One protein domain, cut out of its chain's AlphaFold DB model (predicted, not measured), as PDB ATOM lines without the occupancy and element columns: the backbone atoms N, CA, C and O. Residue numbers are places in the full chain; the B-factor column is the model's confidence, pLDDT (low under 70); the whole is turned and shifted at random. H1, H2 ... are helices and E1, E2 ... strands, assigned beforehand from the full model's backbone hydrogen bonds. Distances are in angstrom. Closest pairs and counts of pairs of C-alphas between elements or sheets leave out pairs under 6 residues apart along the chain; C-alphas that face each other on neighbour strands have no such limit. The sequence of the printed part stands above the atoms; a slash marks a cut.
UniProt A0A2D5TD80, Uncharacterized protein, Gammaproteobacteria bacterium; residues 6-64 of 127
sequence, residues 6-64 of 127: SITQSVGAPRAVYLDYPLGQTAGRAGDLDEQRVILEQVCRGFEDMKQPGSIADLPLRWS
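What this domain is: This is residues 6 to 64 of the 127 residues of an uncharacterized protein of Gammaproteobacteria bacterium (UniProt A0A2D5TD80). Two short parallel strands, E1 and E2, lie side by side as a small sheet, with the long helix H2 over one face and the short helix H1 on the other side of the strand pair. H2 runs along the longest axis, and a long loop, residues 19 to 32, leads from E1 to its start. The printed part has 59 residues, with two named helices and two named strands in the order H1, E1, H2, E2, and its class is mixed, helices and strands. The sheet's order is E1, E2. The whole is compact, with a radius of gyration of the C-alphas of 11.7 A and spans of 33 by 23 by 16 A.

How they stand to each other: E1, residues 15 to 18, and E2, residues 55 to 58, are parallel neighbours, their directions 15 degrees apart. The C-alphas of Ala 16 and Ile 56 face each other at 4.8 A. Within hydrogen-bond range are N 18 and O 57 at 2.8 A and N 57 and O 16 at 3.0 A. H2, residues 33 to 49, has 7 pairs of C-alphas within 8 A of E1, the closest those of Val 17 and Val 43 at 6.0 A. H2 and E2 have 1 such pair, Gly 46 and Ala 57, at 7.6 A. E1, H2 and E2 form a strand-helix-strand unit, two parallel neighbour strands with a helix between them in the chain, and its crossover is left-handed. H1, residues 6 to 10, has its closest C-alpha pair with E1 at Thr 8 and Ala 16, 7.7 A, and with E2 at Gln 9 and Ile 56, 7.6 A. H1 and H2 are apart. In H1 every O i to N i+4 pair is within hydrogen-bond range; in H2, 11 of 13 are.

Where its parts are: E1, Arg 15 to Tyr 18, is 10.0 A from first to last C-alpha, and E2, Ser 55 to Asp 58, is 9.9 A. H2, Leu 33 to Asp 49, is 24.0 A long, from C-alpha 33 at (-13.334, -34.354, 32.033) to C-alpha 49 at (-23.273, -29.348, 53.254). H1, Ser 6 to Ser 10, is 6.2 A long and begins at C-alpha 6, (-3.219, -33.567, 57.612). E2 ends at C-alpha 58, (-12.722, -37.187, 51.872).

The domain as a whole: The two C-alphas farthest apart are those of Gly 31 and Gln 52, 33.6 A. The link from E1 to H2, 14 residues, is long; those from H1 to E1 and from H2 to E2 are tight. The printed part has no cut. The mean pLDDT of the printed part is 95.6, and no printed residue is under 70.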
ATOM      1  N   SER A   6      -3.751 -33.878  56.279       97.31
ATOM      2  CA  SER A   6      -3.219 -33.567  57.612       97.31
ATOM      3  C   SER A   6      -2.757 -32.115  57.734       97.31
ATOM      4  O   SER A   6      -3.055 -31.462  58.730       97.31
ATOM      5  N   ILE A   7      -2.095 -31.587  56.702       96.94
ATOM      6  CA  ILE A   7      -1.665 -30.183  56.644       96.94
ATOM      7  C   ILE A   7      -2.885 -29.258  56.592       96.94
ATOM      8  O   ILE A   7      -2.949 -28.269  57.308       96.94
ATOM      9  N   THR A   8      -3.888 -29.592  55.779       97.19
ATOM     10  CA  THR A   8      -5.112 -28.780  55.653       97.19
ATOM     11  C   THR A   8      -5.875 -28.710  56.973       97.19
ATOM     12  O   THR A   8      -6.394 -27.656  57.343       97.19
ATOM     13  N   GLN A   9      -5.908 -29.826  57.701       97.44
ATOM     14  CA  GLN A   9      -6.489 -29.890  59.032       97.44
ATOM     15  C   GLN A   9      -5.689 -29.060  60.043       97.44
ATOM     16  O   GLN A   9      -6.292 -28.334  60.829       97.44
ATOM     17  N   SER A  10      -4.352 -29.128  60.021       98.12
ATOM     18  CA  SER A  10      -3.512 -28.415  60.994       98.12
ATOM     19  C   SER A  10      -3.562 -26.896  60.836       98.12
ATOM     20  O   SER A  10      -3.504 -26.185  61.835       98.12
ATOM     21  N   VAL A  11      -3.723 -26.394  59.607       97.00
ATOM     22  CA  VAL A  11      -3.892 -24.954  59.346       97.00
ATOM     23  C   VAL A  11      -5.326 -24.460  59.579       97.00
ATOM     24  O   VAL A  11      -5.582 -23.265  59.457       97.00
ATOM     25  N   GLY A  12      -6.267 -25.356  59.903       95.62
ATOM     26  CA  GLY A  12      -7.643 -24.993  60.246       95.62
ATOM     27  C   GLY A  12      -8.438 -24.405  59.080       95.62
ATOM     28  O   GLY A  12      -9.209 -23.466  59.277       95.62
ATOM     29  N   ALA A  13      -8.249 -24.927  57.860       95.06
ATOM     30  CA  ALA A  13      -8.994 -24.451  56.696       95.06
ATOM     31  C   ALA A  13     -10.517 -24.512  56.965       95.06
ATOM     32  O   ALA A  13     -11.007 -25.566  57.372       95.06
ATOM     33  N   PRO A  14     -11.293 -23.430  56.726       94.75
ATOM     34  CA  PRO A  14     -12.697 -23.377  57.138       94.75
ATOM     35  C   PRO A  14     -13.556 -24.512  56.576       94.75
ATOM     36  O   PRO A  14     -14.415 -25.030  57.282       94.75
ATOM     37  N   ARG A  15     -13.330 -24.887  55.315       96.50
ATOM     38  CA  ARG A  15     -13.982 -25.998  54.613       96.50
ATOM     39  C   ARG A  15     -13.015 -26.546  53.575       96.50
ATOM     40  O   ARG A  15     -12.396 -25.762  52.849       96.50
ATOM     41  N   ALA A  16     -12.902 -27.862  53.462       96.81
ATOM     42  CA  ALA A  16     -12.105 -28.477  52.413       96.81
ATOM     43  C   ALA A  16     -12.704 -29.798  51.926       96.81
ATOM     44  O   ALA A  16     -13.304 -30.554  52.676       96.81
ATOM     45  N   VAL A  17     -12.480 -30.093  50.651       97.56
ATOM     46  CA  VAL A  17     -12.668 -31.427  50.078       97.56
ATOM     47  C   VAL A  17     -11.286 -31.988  49.778       97.56
ATOM     48  O   VAL A  17     -10.465 -31.285  49.175       97.56
ATOM     49  N   TYR A  18     -11.022 -33.201  50.245       97.75
ATOM     50  CA  TYR A  18      -9.758 -33.907  50.132       97.75
ATOM     51  C   TYR A  18      -9.824 -35.016  49.079       97.75
ATOM     52  O   TYR A  18     -10.797 -35.767  49.012       97.75
ATOM     53  N   LEU A  19      -8.750 -35.122  48.297       96.69
ATOM     54  CA  LEU A  19      -8.473 -36.207  47.362       96.69
ATOM     55  C   LEU A  19      -7.077 -36.767  47.624       96.69
ATOM     56  O   LEU A  19      -6.108 -36.006  47.654       96.69
ATOM     57  N   ASP A  20      -6.959 -38.090  47.738       95.38
ATOM     58  CA  ASP A  20      -5.673 -38.784  47.900       95.38
ATOM     59  C   ASP A  20      -4.953 -38.958  46.554       95.38
ATOM     60  O   ASP A  20      -4.748 -40.062  46.056       95.38
ATOM     61  N   TYR A  21      -4.701 -37.826  45.899       95.06
ATOM     62  CA  TYR A  21      -4.109 -37.713  44.565       95.06
ATOM     63  C   TYR A  21      -2.720 -37.065  44.678       95.06
ATOM     64  O   TYR A  21      -2.440 -36.395  45.678       95.06
ATOM     65  N   PRO A  22      -1.840 -37.209  43.669       92.44
ATOM     66  CA  PRO A  22      -0.571 -36.492  43.639       92.44
ATOM     67  C   PRO A  22      -0.759 -34.983  43.824       92.44
ATOM     68  O   PRO A  22      -1.711 -34.383  43.316       92.44
ATOM     69  N   LEU A  23       0.173 -34.345  44.532       89.50
ATOM     70  CA  LEU A  23       0.124 -32.901  44.741       89.50
ATOM     71  C   LEU A  23       0.117 -32.169  43.388       89.50
ATOM     72  O   LEU A  23       0.952 -32.434  42.529       89.50
ATOM     73  N   GLY A  24      -0.835 -31.250  43.207       88.62
ATOM     74  CA  GLY A  24      -1.061 -30.551  41.937       88.62
ATOM     75  C   GLY A  24      -2.115 -31.199  41.029       88.62
ATOM     76  O   GLY A  24      -2.540 -30.564  40.073       88.62
ATOM     77  N   GLN A  25      -2.604 -32.398  41.361       92.25
ATOM     78  CA  GLN A  25      -3.686 -33.093  40.643       92.25
ATOM     79  C   GLN A  25      -5.021 -33.032  41.403       92.25
ATOM     80  O   GLN A  25      -5.858 -33.923  41.298       92.25
ATOM     81  N   THR A  26      -5.245 -31.976  42.190       93.75
ATOM     82  CA  THR A  26      -6.453 -31.842  43.021       93.75
ATOM     83  C   THR A  26      -7.734 -31.744  42.201       93.75
ATOM     84  O   THR A  26      -8.789 -32.027  42.744       93.75
ATOM     85  N   ALA A  27      -7.671 -31.352  40.926       93.94
ATOM     86  CA  ALA A  27      -8.840 -31.249  40.056       93.94
ATOM     87  C   ALA A  27      -9.218 -32.562  39.348       93.94
ATOM     88  O   ALA A  27     -10.244 -32.578  38.686       93.94
ATOM     89  N   GLY A  28      -8.436 -33.638  39.488       94.00
ATOM     90  CA  GLY A  28      -8.609 -34.896  38.745       94.00
ATOM     91  C   GLY A  28      -7.494 -35.137  37.726       94.00
ATOM     92  O   GLY A  28      -6.602 -34.301  37.564       94.00
ATOM     93  N   ARG A  29      -7.528 -36.287  37.038       91.81
ATOM     94  CA  ARG A  29      -6.550 -36.627  35.991       91.81
ATOM     95  C   ARG A  29      -6.620 -35.665  34.809       91.81
ATOM     96  O   ARG A  29      -7.691 -35.226  34.389       91.81
ATOM     97  N   ALA A  30      -5.462 -35.371  34.220       90.44
ATOM     98  CA  ALA A  30      -5.384 -34.573  33.003       90.44
ATOM     99  C   ALA A  30      -6.168 -35.241  31.858       90.44
ATOM    100  O   ALA A  30      -5.962 -36.413  31.557       90.44
ATOM    101  N   GLY A  31      -7.062 -34.483  31.218       91.81
ATOM    102  CA  GLY A  31      -7.896 -34.959  30.108       91.81
ATOM    103  C   GLY A  31      -9.146 -35.753  30.507       91.81
ATOM    104  O   GLY A  31     -10.026 -35.921  29.666       91.81
ATOM    105  N   ASP A  32      -9.275 -36.178  31.767       95.12
ATOM    106  CA  ASP A  32     -10.464 -36.881  32.256       95.12
ATOM    107  C   ASP A  32     -11.534 -35.881  32.720       95.12
ATOM    108  O   ASP A  32     -11.637 -35.520  33.894       95.12
ATOM    109  N   LEU A  33     -12.314 -35.372  31.764       97.56
ATOM    110  CA  LEU A  33     -13.334 -34.354  32.033       97.56
ATOM    111  C   LEU A  33     -14.457 -34.854  32.947       97.56
ATOM    112  O   LEU A  33     -15.062 -34.044  33.651       97.56
ATOM    113  N   ASP A  34     -14.766 -36.148  32.927       97.50
ATOM    114  CA  ASP A  34     -15.868 -36.695  33.715       97.50
ATOM    115  C   ASP A  34     -15.466 -36.812  35.182       97.50
ATOM    116  O   ASP A  34     -16.205 -36.353  36.055       97.50
ATOM    117  N   GLU A  35     -14.252 -37.291  35.463       96.12
ATOM    118  CA  GLU A  35     -13.696 -37.239  36.813       96.12
ATOM    119  C   GLU A  35     -13.581 -35.797  37.329       96.12
ATOM    120  O   GLU A  35     -14.002 -35.502  38.451       96.12
ATOM    121  N   GLN A  36     -13.063 -34.880  36.508       97.12
ATOM    122  CA  GLN A  36     -12.918 -33.473  36.890       97.12
ATOM    123  C   GLN A  36     -14.265 -32.830  37.249       97.12
ATOM    124  O   GLN A  36     -14.361 -32.083  38.228       97.12
ATOM    125  N   ARG A  37     -15.326 -33.140  36.492       97.75
ATOM    126  CA  ARG A  37     -16.692 -32.687  36.795       97.75
ATOM    127  C   ARG A  37     -17.188 -33.250  38.115       97.75
ATOM    128  O   ARG A  37     -17.650 -32.474  38.947       97.75
ATOM    129  N   VAL A  38     -17.046 -34.558  38.332       97.19
ATOM    130  CA  VAL A  38     -17.448 -35.212  39.588       97.19
ATOM    131  C   VAL A  38     -16.765 -34.537  40.775       97.19
ATOM    132  O   VAL A  38     -17.428 -34.178  41.747       97.19
ATOM    133  N   ILE A  39     -15.457 -34.298  40.687       97.50
ATOM    134  CA  ILE A  39     -14.685 -33.625  41.736       97.50
ATOM    135  C   ILE A  39     -15.217 -32.212  41.998       97.50
ATOM    136  O   ILE A  39     -15.485 -31.860  43.150       97.50
ATOM    137  N   LEU A  40     -15.401 -31.406  40.948       97.19
ATOM    138  CA  LEU A  40     -15.910 -30.040  41.076       97.19
ATOM    139  C   LEU A  40     -17.320 -30.002  41.670       97.19
ATOM    140  O   LEU A  40     -17.585 -29.177  42.542       97.19
ATOM    141  N   GLU A  41     -18.203 -30.914  41.272       97.38
ATOM    142  CA  GLU A  41     -19.544 -31.028  41.845       97.38
ATOM    143  C   GLU A  41     -19.501 -31.341  43.344       97.38
ATOM    144  O   GLU A  41     -20.236 -30.724  44.116       97.38
ATOM    145  N   GLN A  42     -18.620 -32.245  43.789       97.00
ATOM    146  CA  GLN A  42     -18.459 -32.535  45.218       97.00
ATOM    147  C   GLN A  42     -17.900 -31.335  45.994       97.00
ATOM    148  O   GLN A  42     -18.338 -31.056  47.111       97.00
ATOM    149  N   VAL A  43     -16.969 -30.585  45.400       96.00
ATOM    150  CA  VAL A  43     -16.480 -29.324  45.979       96.00
ATOM    151  C   VAL A  43     -17.612 -28.311  46.111       96.00
ATOM    152  O   VAL A  43     -17.758 -27.706  47.174       96.00
ATOM    153  N   CYS A  44     -18.430 -28.153  45.069       96.81
ATOM    154  CA  CYS A  44     -19.586 -27.266  45.075       96.81
ATOM    155  C   CYS A  44     -20.591 -27.655  46.170       96.81
ATOM    156  O   CYS A  44     -20.966 -26.807  46.981       96.81
ATOM    157  N   ARG A  45     -20.940 -28.943  46.273       96.69
ATOM    158  CA  ARG A  45     -21.800 -29.477  47.345       96.69
ATOM    159  C   ARG A  45     -21.229 -29.221  48.735       96.69
ATOM    160  O   ARG A  45     -21.966 -28.872  49.650       96.69
ATOM    161  N   GLY A  46     -19.907 -29.284  48.894       95.31
ATOM    162  CA  GLY A  46     -19.237 -28.955  50.152       95.31
ATOM    163  C   GLY A  46     -19.559 -27.548  50.681       95.31
ATOM    164  O   GLY A  46     -19.620 -27.357  51.896       95.31
ATOM    165  N   PHE A  47     -19.827 -26.562  49.814       93.94
ATOM    166  CA  PHE A  47     -20.261 -25.234  50.271       93.94
ATOM    167  C   PHE A  47     -21.643 -25.258  50.927       93.94
ATOM    168  O   PHE A  47     -21.885 -24.481  51.856       93.94
ATOM    169  N   GLU A  48     -22.523 -26.138  50.465       96.06
ATOM    170  CA  GLU A  48     -23.874 -26.304  50.984       96.06
ATOM    171  C   GLU A  48     -23.872 -27.193  52.230       96.06
ATOM    172  O   GLU A  48     -24.468 -26.815  53.236       96.06
ATOM    173  N   ASP A  49     -23.148 -28.309  52.225       96.00
ATOM    174  CA  ASP A  49     -23.273 -29.348  53.254       96.00
ATOM    175  C   ASP A  49     -22.372 -29.124  54.481       96.00
ATOM    176  O   ASP A  49     -22.743 -29.459  55.610       96.00
ATOM    177  N   MET A  50     -21.191 -28.519  54.311       97.31
ATOM    178  CA  MET A  50     -20.232 -28.343  55.408       97.31
ATOM    179  C   MET A  50     -20.617 -27.160  56.299       97.31
ATOM    180  O   MET A  50     -20.231 -26.016  56.052       97.31
ATOM    181  N   LYS A  51     -21.383 -27.431  57.359       96.38
ATOM    182  CA  LYS A  51     -21.856 -26.396  58.297       96.38
ATOM    183  C   LYS A  51     -20.857 -26.037  59.396       96.38
ATOM    184  O   LYS A  51     -20.944 -24.947  59.953       96.38
ATOM    185  N   GLN A  52     -19.928 -26.935  59.718       96.44
ATOM    186  CA  GLN A  52     -18.950 -26.720  60.785       96.44
ATOM    187  C   GLN A  52     -17.622 -26.206  60.209       96.44
ATOM    188  O   GLN A  52     -17.097 -26.825  59.277       96.44
ATOM    189  N   PRO A  53     -17.046 -25.115  60.745       96.00
ATOM    190  CA  PRO A  53     -15.684 -24.713  60.411       96.00
ATOM    191  C   PRO A  53     -14.685 -25.848  60.676       96.00
ATOM    192  O   PRO A  53     -14.813 -26.577  61.655       96.00
ATOM    193  N   GLY A  54     -13.695 -26.007  59.801       96.56
ATOM    194  CA  GLY A  54     -12.718 -27.096  59.872       96.56
ATOM    195  C   GLY A  54     -13.202 -28.419  59.271       96.56
ATOM    196  O   GLY A  54     -12.470 -29.404  59.331       96.56
ATOM    197  N   SER A  55     -14.407 -28.471  58.690       97.38
ATOM    198  CA  SER A  55     -14.906 -29.684  58.030       97.38
ATOM    199  C   SER A  55     -14.051 -30.045  56.815       97.38
ATOM    200  O   SER A  55     -13.800 -29.204  55.947       97.38
ATOM    201  N   ILE A  56     -13.667 -31.320  56.735       97.88
ATOM    202  CA  ILE A  56     -12.964 -31.903  55.592       97.88
ATOM    203  C   ILE A  56     -13.757 -33.119  55.116       97.88
ATOM    204  O   ILE A  56     -13.946 -34.054  55.891       97.88
ATOM    205  N   ALA A  57     -14.231 -33.109  53.868       97.19
ATOM    206  CA  ALA A  57     -14.817 -34.297  53.243       97.19
ATOM    207  C   ALA A  57     -13.765 -35.026  52.411       97.19
ATOM    208  O   ALA A  57     -13.127 -34.414  51.557       97.19
ATOM    209  N   ASP A  58     -13.628 -36.328  52.629       97.50
ATOM    210  CA  ASP A  58     -12.722 -37.187  51.872       97.50
ATOM    211  C   ASP A  58     -13.491 -37.819  50.706       97.50
ATOM    212  O   ASP A  58     -14.499 -38.494  50.926       97.50
ATOM    213  N   LEU A  59     -13.046 -37.598  49.465       97.00
ATOM    214  CA  LEU A  59     -13.680 -38.228  48.304       97.00
ATOM    215  C   LEU A  59     -13.181 -39.665  48.122       97.00
ATOM    216  O   LEU A  59     -11.975 -39.903  48.198       97.00
ATOM    217  N   PRO A  60     -14.065 -40.626  47.796       95.69
ATOM    218  CA  PRO A  60     -13.702 -42.034  47.624       95.69
ATOM    219  C   PRO A  60     -13.066 -42.333  46.252       95.69
ATOM    220  O   PRO A  60     -13.165 -43.452  45.751       95.69
ATOM    221  N   LEU A  61     -12.441 -41.339  45.615       95.38
ATOM    222  CA  LEU A  61     -11.774 -41.490  44.325       95.38
ATOM    223  C   LEU A  61     -10.334 -41.960  44.537       95.38
ATOM    224  O   LEU A  61      -9.642 -41.490  45.439       95.38
ATOM    225  N   ARG A  62      -9.869 -42.875  43.685       93.88
ATOM    226  CA  ARG A  62      -8.502 -43.416  43.732       93.88
ATOM    227  C   ARG A  62      -7.694 -42.951  42.535       93.88
ATOM    228  O   ARG A  62      -8.240 -42.896  41.438       93.88
ATOM    229  N   TRP A  63      -6.414 -42.640  42.746       91.81
ATOM    230  CA  TRP A  63      -5.489 -42.266  41.671       91.81
ATOM    231  C   TRP A  63      -5.062 -43.470  40.818       91.81
ATOM    232  O   TRP A  63      -4.988 -43.377  39.592       91.81
ATOM    233  N   SER A  64      -4.849 -44.622  41.448       90.56
ATOM    234  CA  SER A  64      -4.607 -45.909  40.791       90.56
ATOM    235  C   SER A  64      -5.192 -47.051  41.619       90.56
ATOM    236  O   SER A  64      -5.764 -46.824  42.687       90.56
TER     237      SER A  64